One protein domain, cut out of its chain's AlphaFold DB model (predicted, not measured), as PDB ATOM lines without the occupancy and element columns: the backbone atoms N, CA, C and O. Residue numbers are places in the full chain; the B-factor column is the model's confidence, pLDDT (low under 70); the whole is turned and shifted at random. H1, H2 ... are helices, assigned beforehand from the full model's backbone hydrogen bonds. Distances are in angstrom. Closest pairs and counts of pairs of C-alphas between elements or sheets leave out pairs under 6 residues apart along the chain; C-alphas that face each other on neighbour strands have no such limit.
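This is residues 6 to 69 of the 74 residues of an uncharacterized protein of Geobacteraceae bacterium GWB2_52_12 (UniProt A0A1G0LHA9). The longest helix, H2, crosses the short middle helix H3, with H1 and H4 on two other sides of H3 and little H5 beyond, near the last printed residue. The printed part has 64 residues, all helix in class, with five named helices in order H1 to H5. It is compact, radius of gyration of the C-alphas 11.2 A, and rounded, spanning 29 by 23 by 22 A.

H2, residues 15 to 27, is 18.5 A long, from C-alpha 15 at (29.606, -28.796, 79.360). H3, residues 36 to 44, is 12.2 A; H4, residues 52 to 58, 10.0 A. H1 is residues 6 to 10; H5, residues 64 to 67, ends at (41.802, -14.120, 69.530).

H2 touches H3, C-alphas of Val 21 and Ser 39 closest at 5.7 A, only just about perpendicular at 72 degrees. H1 touches H3, Leu 9 and Lys 40 C-alphas closest at 6.5 A. H4 is close to H3 but not clearly touching: closest C-alphas, Glu 38 and Leu 54, 7.1 A. H4 and H5 are only just apart, closest 8.2 A. H1 to H4 have every O i to N i+4 pair within hydrogen-bond range; H5 is too short for one.

The printed part has no cut and no long link. Mean pLDDT is 73.5 for the printed part; 18 residues, among them 62 to 69, are under 70.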
ATOM      1  N   ARG A   6      21.373 -15.980  66.959       66.00
ATOM      2  CA  ARG A   6      20.299 -15.974  67.961       66.00
ATOM      3  C   ARG A   6      19.933 -17.369  68.484       66.00
ATOM      4  O   ARG A   6      19.872 -17.563  69.690       66.00
ATOM      5  N   GLU A   7      19.783 -18.348  67.595       68.88
ATOM      6  CA  GLU A   7      19.485 -19.741  67.958       68.88
ATOM      7  C   GLU A   7      20.666 -20.385  68.703       68.88
ATOM      8  O   GLU A   7      20.471 -21.155  69.643       68.88
ATOM      9  N   LEU A   8      21.900 -20.015  68.329       69.19
ATOM     10  CA  LEU A   8      23.108 -20.396  69.063       69.19
ATOM     11  C   LEU A   8      23.117 -19.825  70.478       69.19
ATOM     12  O   LEU A   8      23.545 -20.515  71.392       69.19
ATOM     13  N   LEU A   9      22.648 -18.599  70.699       70.31
ATOM     14  CA  LEU A   9      22.618 -17.993  72.035       70.31
ATOM     15  C   LEU A   9      21.504 -18.571  72.919       70.31
ATOM     16  O   LEU A   9      21.723 -18.784  74.117       70.31
ATOM     17  N   GLU A  10      20.356 -18.900  72.327       74.88
ATOM     18  CA  GLU A  10      19.215 -19.523  73.013       74.88
ATOM     19  C   GLU A  10      19.472 -20.989  73.392       74.88
ATOM     20  O   GLU A  10      18.920 -21.483  74.379       74.88
ATOM     21  N   ALA A  11      20.357 -21.686  72.674       79.06
ATOM     22  CA  ALA A  11      20.726 -23.054  73.010       79.06
ATOM     23  C   ALA A  11      21.374 -23.149  74.414       79.06
ATOM     24  O   ALA A  11      22.163 -22.276  74.814       79.06
ATOM     25  N   PRO A  12      21.106 -24.221  75.185       78.69
ATOM     26  CA  PRO A  12      21.836 -24.483  76.422       78.69
ATOM     27  C   PRO A  12      23.336 -24.633  76.133       78.69
ATOM     28  O   PRO A  12      23.723 -25.065  75.045       78.69
ATOM     29  N   LEU A  13      24.188 -24.239  77.085       74.12
ATOM     30  CA  LEU A  13      25.628 -24.482  76.966       74.12
ATOM     31  C   LEU A  13      25.904 -25.974  77.076       74.12
ATOM     32  O   LEU A  13      25.406 -26.643  77.982       74.12
ATOM     33  N   SER A  14      26.724 -26.487  76.166       79.88
ATOM     34  CA  SER A  14      27.373 -27.770  76.380       79.88
ATOM     35  C   SER A  14      28.327 -27.673  77.582       79.88
ATOM     36  O   SER A  14      28.791 -26.581  77.924       79.88
ATOM     37  N   PRO A  15      28.672 -28.798  78.231       77.62
ATOM     38  CA  PRO A  15      29.606 -28.796  79.360       77.62
ATOM     39  C   PRO A  15      30.965 -28.170  79.025       77.62
ATOM     40  O   PRO A  15      31.592 -27.554  79.882       77.62
ATOM     41  N   HIS A  16      31.406 -28.308  77.771       73.06
ATOM     42  CA  HIS A  16      32.633 -27.696  77.278       73.06
ATOM     43  C   HIS A  16      32.504 -26.171  77.209       73.06
ATOM     44  O   HIS A  16      33.327 -25.462  77.774       73.06
ATOM     45  N   GLU A  17      31.433 -25.652  76.609       74.06
ATOM     46  CA  GLU A  17      31.201 -24.204  76.523       74.06
ATOM     47  C   GLU A  17      30.979 -23.570  77.899       74.06
ATOM     48  O   GLU A  17      31.469 -22.479  78.157       74.06
ATOM     49  N   ALA A  18      30.291 -24.259  78.814       77.38
ATOM     50  CA  ALA A  18      30.118 -23.787  80.186       77.38
ATOM     51  C   ALA A  18      31.461 -23.654  80.919       77.38
ATOM     52  O   ALA A  18      31.661 -22.702  81.674       77.38
ATOM     53  N   ARG A  19      32.395 -24.581  80.666       76.06
ATOM     54  CA  ARG A  19      33.762 -24.488  81.177       76.06
ATOM     55  C   ARG A  19      34.486 -23.281  80.581       76.06
ATOM     56  O   ARG A  19      35.032 -22.491  81.339       76.06
ATOM     57  N   TRP A  20      34.435 -23.112  79.260       73.62
ATOM     58  CA  TRP A  20      35.055 -21.973  78.578       73.62
ATOM     59  C   TRP A  20      34.503 -20.627  79.047       73.62
ATOM     60  O   TRP A  20      35.282 -19.716  79.283       73.62
ATOM     61  N   VAL A  21      33.190 -20.509  79.258       74.19
ATOM     62  CA  VAL A  21      32.562 -19.303  79.823       74.19
ATOM     63  C   VAL A  21      33.107 -18.990  81.219       74.19
ATOM     64  O   VAL A  21      33.365 -17.828  81.521       74.19
ATOM     65  N   GLY A  22      33.314 -20.012  82.055       69.50
ATOM     66  CA  GLY A  22      33.927 -19.851  83.374       69.50
ATOM     67  C   GLY A  22      35.396 -19.429  83.306       69.50
ATOM     68  O   GLY A  22      35.789 -18.502  84.003       69.50
ATOM     69  N   GLU A  23      36.196 -20.056  82.440       73.06
ATOM     70  CA  GLU A  23      37.614 -19.692  82.281       73.06
ATOM     71  C   GLU A  23      37.786 -18.309  81.634       73.06
ATOM     72  O   GLU A  23      38.731 -17.597  81.954       73.06
ATOM     73  N   LEU A  24      36.859 -17.891  80.768       71.31
ATOM     74  CA  LEU A  24      36.848 -16.543  80.204       71.31
ATOM     75  C   LEU A  24      36.579 -15.491  81.286       71.31
ATOM     76  O   LEU A  24      37.255 -14.471  81.319       71.31
ATOM     77  N   ALA A  25      35.627 -15.756  82.185       67.44
ATOM     78  CA  ALA A  25      35.332 -14.868  83.307       67.44
ATOM     79  C   ALA A  25      36.509 -14.752  84.292       67.44
ATOM     80  O   ALA A  25      36.699 -13.693  84.869       67.44
ATOM     81  N   ASP A  26      37.304 -15.814  84.458       68.75
ATOM     82  CA  ASP A  26      38.492 -15.826  85.328       68.75
ATOM     83  C   ASP A  26      39.707 -15.131  84.686       68.75
ATOM     84  O   ASP A  26      40.515 -14.505  85.367       68.75
ATOM     85  N   LYS A  27      39.837 -15.221  83.354       68.75
ATOM     86  CA  LYS A  27      40.917 -14.566  82.597       68.75
ATOM     87  C   LYS A  27      40.683 -13.083  82.353       68.75
ATOM     88  O   LYS A  27      41.639 -12.361  82.073       68.75
ATOM     89  N   LEU A  28      39.431 -12.646  82.391       70.75
ATOM     90  CA  LEU A  28      39.105 -11.239  82.264       70.75
ATOM     91  C   LEU A  28      39.481 -10.502  83.555       70.75
ATOM     92  O   LEU A  28      39.225 -11.008  84.644       70.75
ATOM     93  N   PRO A  29      40.093  -9.312  83.455       68.56
ATOM     94  CA  PRO A  29      40.349  -8.486  84.621       68.56
ATOM     95  C   PRO A  29      39.019  -8.124  85.293       68.56
ATOM     96  O   PRO A  29      38.025  -7.905  84.601       68.56
ATOM     97  N   ASP A  30      39.020  -8.011  86.626       68.31
ATOM     98  CA  ASP A  30      37.834  -7.717  87.455       68.31
ATOM     99  C   ASP A  30      37.026  -6.476  87.007       68.31
ATOM    100  O   ASP A  30      35.858  -6.337  87.363       68.31
ATOM    101  N   ASP A  31      37.622  -5.571  86.222       67.12
ATOM    102  CA  ASP A  31      36.954  -4.399  85.640       67.12
ATOM    103  C   ASP A  31      36.007  -4.730  84.465       67.12
ATOM    104  O   ASP A  31      35.183  -3.894  84.084       67.12
ATOM    105  N   VAL A  32      36.082  -5.932  83.881       73.25
ATOM    106  CA  VAL A  32      35.186  -6.346  82.792       73.25
ATOM    107  C   VAL A  32      34.006  -7.134  83.337       73.25
ATOM    108  O   VAL A  32      34.034  -8.356  83.469       73.25
ATOM    109  N   ASP A  33      32.914  -6.412  83.573       77.94
ATOM    110  CA  ASP A  33      31.621  -7.008  83.894       77.94
ATOM    111  C   ASP A  33      30.946  -7.552  82.618       77.94
ATOM    112  O   ASP A  33      30.419  -6.802  81.774       77.94
ATOM    113  N   LEU A  34      31.010  -8.878  82.470       77.81
ATOM    114  CA  LEU A  34      30.271  -9.628  81.462       77.81
ATOM    115  C   LEU A  34      29.091 -10.362  82.076       77.81
ATOM    116  O   LEU A  34      29.218 -11.178  82.991       77.81
ATOM    117  N   THR A  35      27.936 -10.173  81.458       82.75
ATOM    118  CA  THR A  35      26.782 -11.026  81.707       82.75
ATOM    119  C   THR A  35      26.995 -12.423  81.125       82.75
ATOM    120  O   THR A  35      27.754 -12.638  80.180       82.75
ATOM    121  N   PHE A  36      26.244 -13.397  81.639       77.75
ATOM    122  CA  PHE A  36      26.263 -14.765  81.120       77.75
ATOM    123  C   PHE A  36      25.933 -14.849  79.616       77.75
ATOM    124  O   PHE A  36      26.487 -15.689  78.907       77.75
ATOM    125  N   GLU A  37      25.054 -13.978  79.108       79.25
ATOM    126  CA  GLU A  37      24.737 -13.900  77.675       79.25
ATOM    127  C   GLU A  37      25.893 -13.319  76.853       79.25
ATOM    128  O   GLU A  37      26.186 -13.819  75.769       79.25
ATOM    129  N   GLU A  38      26.595 -12.312  77.374       82.31
ATOM    130  CA  GLU A  38      27.789 -11.756  76.733       82.31
ATOM    131  C   GLU A  38      28.919 -12.791  76.673       82.31
ATOM    132  O   GLU A  38      29.492 -13.004  75.608       82.31
ATOM    133  N   SER A  39      29.171 -13.539  77.749       80.00
ATOM    134  CA  SER A  39      30.175 -14.613  77.738       80.00
ATOM    135  C   SER A  39      29.822 -15.744  76.762       80.00
ATOM    136  O   SER A  39      30.706 -16.353  76.153       80.00
ATOM    137  N   LYS A  40      28.526 -16.012  76.540       79.69
ATOM    138  CA  LYS A  40      28.077 -16.925  75.478       79.69
ATOM    139  C   LYS A  40      28.415 -16.392  74.089       79.69
ATOM    140  O   LYS A  40      28.819 -17.171  73.235       79.69
ATOM    141  N   ILE A  41      28.254 -15.090  73.853       81.88
ATOM    142  CA  ILE A  41      28.616 -14.464  72.575       81.88
ATOM    143  C   ILE A  41      30.113 -14.632  72.313       81.88
ATOM    144  O   ILE A  41      30.484 -15.085  71.232       81.88
ATOM    145  N   LEU A  42      30.951 -14.355  73.314       78.81
ATOM    146  CA  LEU A  42      32.407 -14.452  73.185       78.81
ATOM    147  C   LEU A  42      32.891 -15.877  72.890       78.81
ATOM    148  O   LEU A  42      33.889 -16.058  72.201       78.81
ATOM    149  N   THR A  43      32.183 -16.889  73.394       77.25
ATOM    150  CA  THR A  43      32.549 -18.303  73.216       77.25
ATOM    151  C   THR A  43      31.915 -18.962  71.987       77.25
ATOM    152  O   THR A  43      32.428 -19.977  71.522       77.25
ATOM    153  N   ARG A  44      30.804 -18.426  71.459       77.12
ATOM    154  CA  ARG A  44      30.032 -19.043  70.358       77.12
ATOM    155  C   ARG A  44      30.116 -18.314  69.029       77.12
ATOM    156  O   ARG A  44      29.861 -18.932  67.998       77.12
ATOM    157  N   LEU A  45      30.385 -17.013  69.048       78.25
ATOM    158  CA  LEU A  45      30.447 -16.185  67.852       78.25
ATOM    159  C   LEU A  45      31.887 -15.773  67.581       78.25
ATOM    160  O   LEU A  45      32.661 -15.535  68.508       78.25
ATOM    161  N   SER A  46      32.237 -15.633  66.307       76.38
ATOM    162  CA  SER A  46      33.507 -15.015  65.935       76.38
ATOM    163  C   SER A  46      33.502 -13.532  66.312       76.38
ATOM    164  O   SER A  46      32.454 -12.890  66.266       76.38
ATOM    165  N   ILE A  47      34.676 -12.949  66.582       74.75
ATOM    166  CA  ILE A  47      34.829 -11.519  66.932       74.75
ATOM    167  C   ILE A  47      34.088 -10.580  65.973       74.75
ATOM    168  O   ILE A  47      33.514  -9.579  66.390       74.75
ATOM    169  N   ARG A  48      34.054 -10.913  64.678       76.56
ATOM    170  CA  ARG A  48      33.373 -10.114  63.642       76.56
ATOM    171  C   ARG A  48      31.849 -10.063  63.798       76.56
ATOM    172  O   ARG A  48      31.209  -9.215  63.187       76.56
ATOM    173  N   GLU A  49      31.281 -10.992  64.556       79.25
ATOM    174  CA  GLU A  49      29.853 -11.088  64.861       79.25
ATOM    175  C   GLU A  49      29.528 -10.574  66.272       79.25
ATOM    176  O   GLU A  49      28.360 -10.571  66.670       79.25
ATOM    177  N   TRP A  50      30.535 -10.144  67.043       83.06
ATOM    178  CA  TRP A  50      30.307  -9.575  68.365       83.06
ATOM    179  C   TRP A  50      29.658  -8.192  68.244       83.06
ATOM    180  O   TRP A  50      30.021  -7.406  67.368       83.06
ATOM    181  N   PRO A  51      28.712  -7.853  69.135       82.62
ATOM    182  CA  PRO A  51      28.146  -6.516  69.168       82.62
ATOM    183  C   PRO A  51      29.216  -5.497  69.582       82.62
ATOM    184  O   PRO A  51      29.978  -5.744  70.516       82.62
ATOM    185  N   ASP A  52      29.231  -4.323  68.944       81.44
ATOM    186  CA  ASP A  52      30.238  -3.274  69.182       81.44
ATOM    187  C   ASP A  52      30.383  -2.897  70.662       81.44
ATOM    188  O   ASP A  52      31.484  -2.647  71.146       81.44
ATOM    189  N   ALA A  53      29.272  -2.889  71.406       81.56
ATOM    190  CA  ALA A  53      29.274  -2.609  72.839       81.56
ATOM    191  C   ALA A  53      30.088  -3.642  73.638       81.56
ATOM    192  O   ALA A  53      30.787  -3.273  74.578       81.56
ATOM    193  N   LEU A  54      30.022  -4.917  73.250       81.75
ATOM    194  CA  LEU A  54      30.773  -5.992  73.887       81.75
ATOM    195  C   LEU A  54      32.249  -5.931  73.494       81.75
ATOM    196  O   LEU A  54      33.103  -6.014  74.368       81.75
ATOM    197  N   VAL A  55      32.542  -5.684  72.212       82.25
ATOM    198  CA  VAL A  55      33.914  -5.443  71.733       82.25
ATOM    199  C   VAL A  55      34.554  -4.296  72.513       82.25
ATOM    200  O   VAL A  55      35.669  -4.433  72.996       82.25
ATOM    201  N   LEU A  56      33.842  -3.183  72.712       82.88
ATOM    202  CA  LEU A  56      34.334  -2.036  73.480       82.88
ATOM    203  C   LEU A  56      34.589  -2.339  74.960       82.88
ATOM    204  O   LEU A  56      35.470  -1.708  75.532       82.88
ATOM    205  N   LYS A  57      33.835  -3.261  75.572       81.50
ATOM    206  CA  LYS A  57      34.065  -3.695  76.959       81.50
ATOM    207  C   LYS A  57      35.311  -4.564  77.082       81.50
ATOM    208  O   LYS A  57      36.061  -4.423  78.040       81.50
ATOM    209  N   VAL A  58      35.506  -5.477  76.132       78.75
ATOM    210  CA  VAL A  58      36.556  -6.495  76.228       78.75
ATOM    211  C   VAL A  58      37.854  -6.105  75.528       78.75
ATOM    212  O   VAL A  58      38.882  -6.675  75.855       78.75
ATOM    213  N   LYS A  59      37.856  -5.128  74.612       77.62
ATOM    214  CA  LYS A  59      39.056  -4.710  73.853       77.62
ATOM    215  C   LYS A  59      40.221  -4.227  74.720       77.62
ATOM    216  O   LYS A  59      41.354  -4.258  74.265       77.62
ATOM    217  N   ASP A  60      39.931  -3.711  75.914       73.94
ATOM    218  CA  ASP A  60      40.938  -3.194  76.849       73.94
ATOM    219  C   ASP A  60      41.472  -4.306  77.773       73.94
ATOM    220  O   ASP A  60      42.456  -4.116  78.480       73.94
ATOM    221  N   ALA A  61      40.822  -5.470  77.763       70.56
ATOM    222  CA  ALA A  61      41.048  -6.580  78.683       70.56
ATOM    223  C   ALA A  61      41.516  -7.867  78.003       70.56
ATOM    224  O   ALA A  61      42.248  -8.655  78.592       70.56
ATOM    225  N   ILE A  62      41.062  -8.084  76.777       68.19
ATOM    226  CA  ILE A  62      41.467  -9.172  75.909       68.19
ATOM    227  C   ILE A  62      42.261  -8.528  74.790       68.19
ATOM    228  O   ILE A  62      41.774  -7.606  74.130       68.19
ATOM    229  N   ASP A  63      43.460  -9.041  74.549       65.88
ATOM    230  CA  ASP A  63      44.166  -8.716  73.327       65.88
ATOM    231  C   ASP A  63      43.403  -9.377  72.171       65.88
ATOM    232  O   ASP A  63      43.495 -10.582  71.934       65.88
ATOM    233  N   ILE A  64      42.530  -8.604  71.517       57.34
ATOM    234  CA  ILE A  64      41.688  -9.097  70.421       57.34
ATOM    235  C   ILE A  64      42.579  -9.659  69.304       57.34
ATOM    236  O   ILE A  64      42.155 -10.578  68.612       57.34
ATOM    237  N   GLU A  65      43.817  -9.168  69.159       55.06
ATOM    238  CA  GLU A  65      44.790  -9.704  68.205       55.06
ATOM    239  C   GLU A  65      45.160 -11.168  68.507       55.06
ATOM    240  O   GLU A  65      45.334 -11.930  67.560       55.06
ATOM    241  N   ASP A  66      45.168 -11.593  69.777       57.22
ATOM    242  CA  ASP A  66      45.437 -12.979  70.208       57.22
ATOM    243  C   ASP A  66      44.245 -13.917  69.920       57.22
ATOM    244  O   ASP A  66      44.422 -15.087  69.593       57.22
ATOM    245  N   PHE A  67      43.014 -13.390  69.946       55.34
ATOM    246  CA  PHE A  67      41.802 -14.120  69.530       55.34
ATOM    247  C   PHE A  67      41.534 -14.064  68.013       55.34
ATOM    248  O   PHE A  67      40.732 -14.844  67.497       55.34
ATOM    249  N   LEU A  68      42.145 -13.113  67.298       51.12
ATOM    250  CA  LEU A  68      42.102 -13.008  65.836       51.12
ATOM    251  C   LEU A  68      43.124 -13.916  65.156       51.12
ATOM    252  O   LEU A  68      43.072 -14.039  63.928       51.12
ATOM    253  N   VAL A  69      44.029 -14.537  65.917       46.53
ATOM    254  CA  VAL A  69      44.840 -15.631  65.396       46.53
ATOM    255  C   VAL A  69      43.873 -16.774  65.111       46.53
ATOM    256  O   VAL A  69      43.387 -17.448  66.016       46.53
TER     257      VAL A  69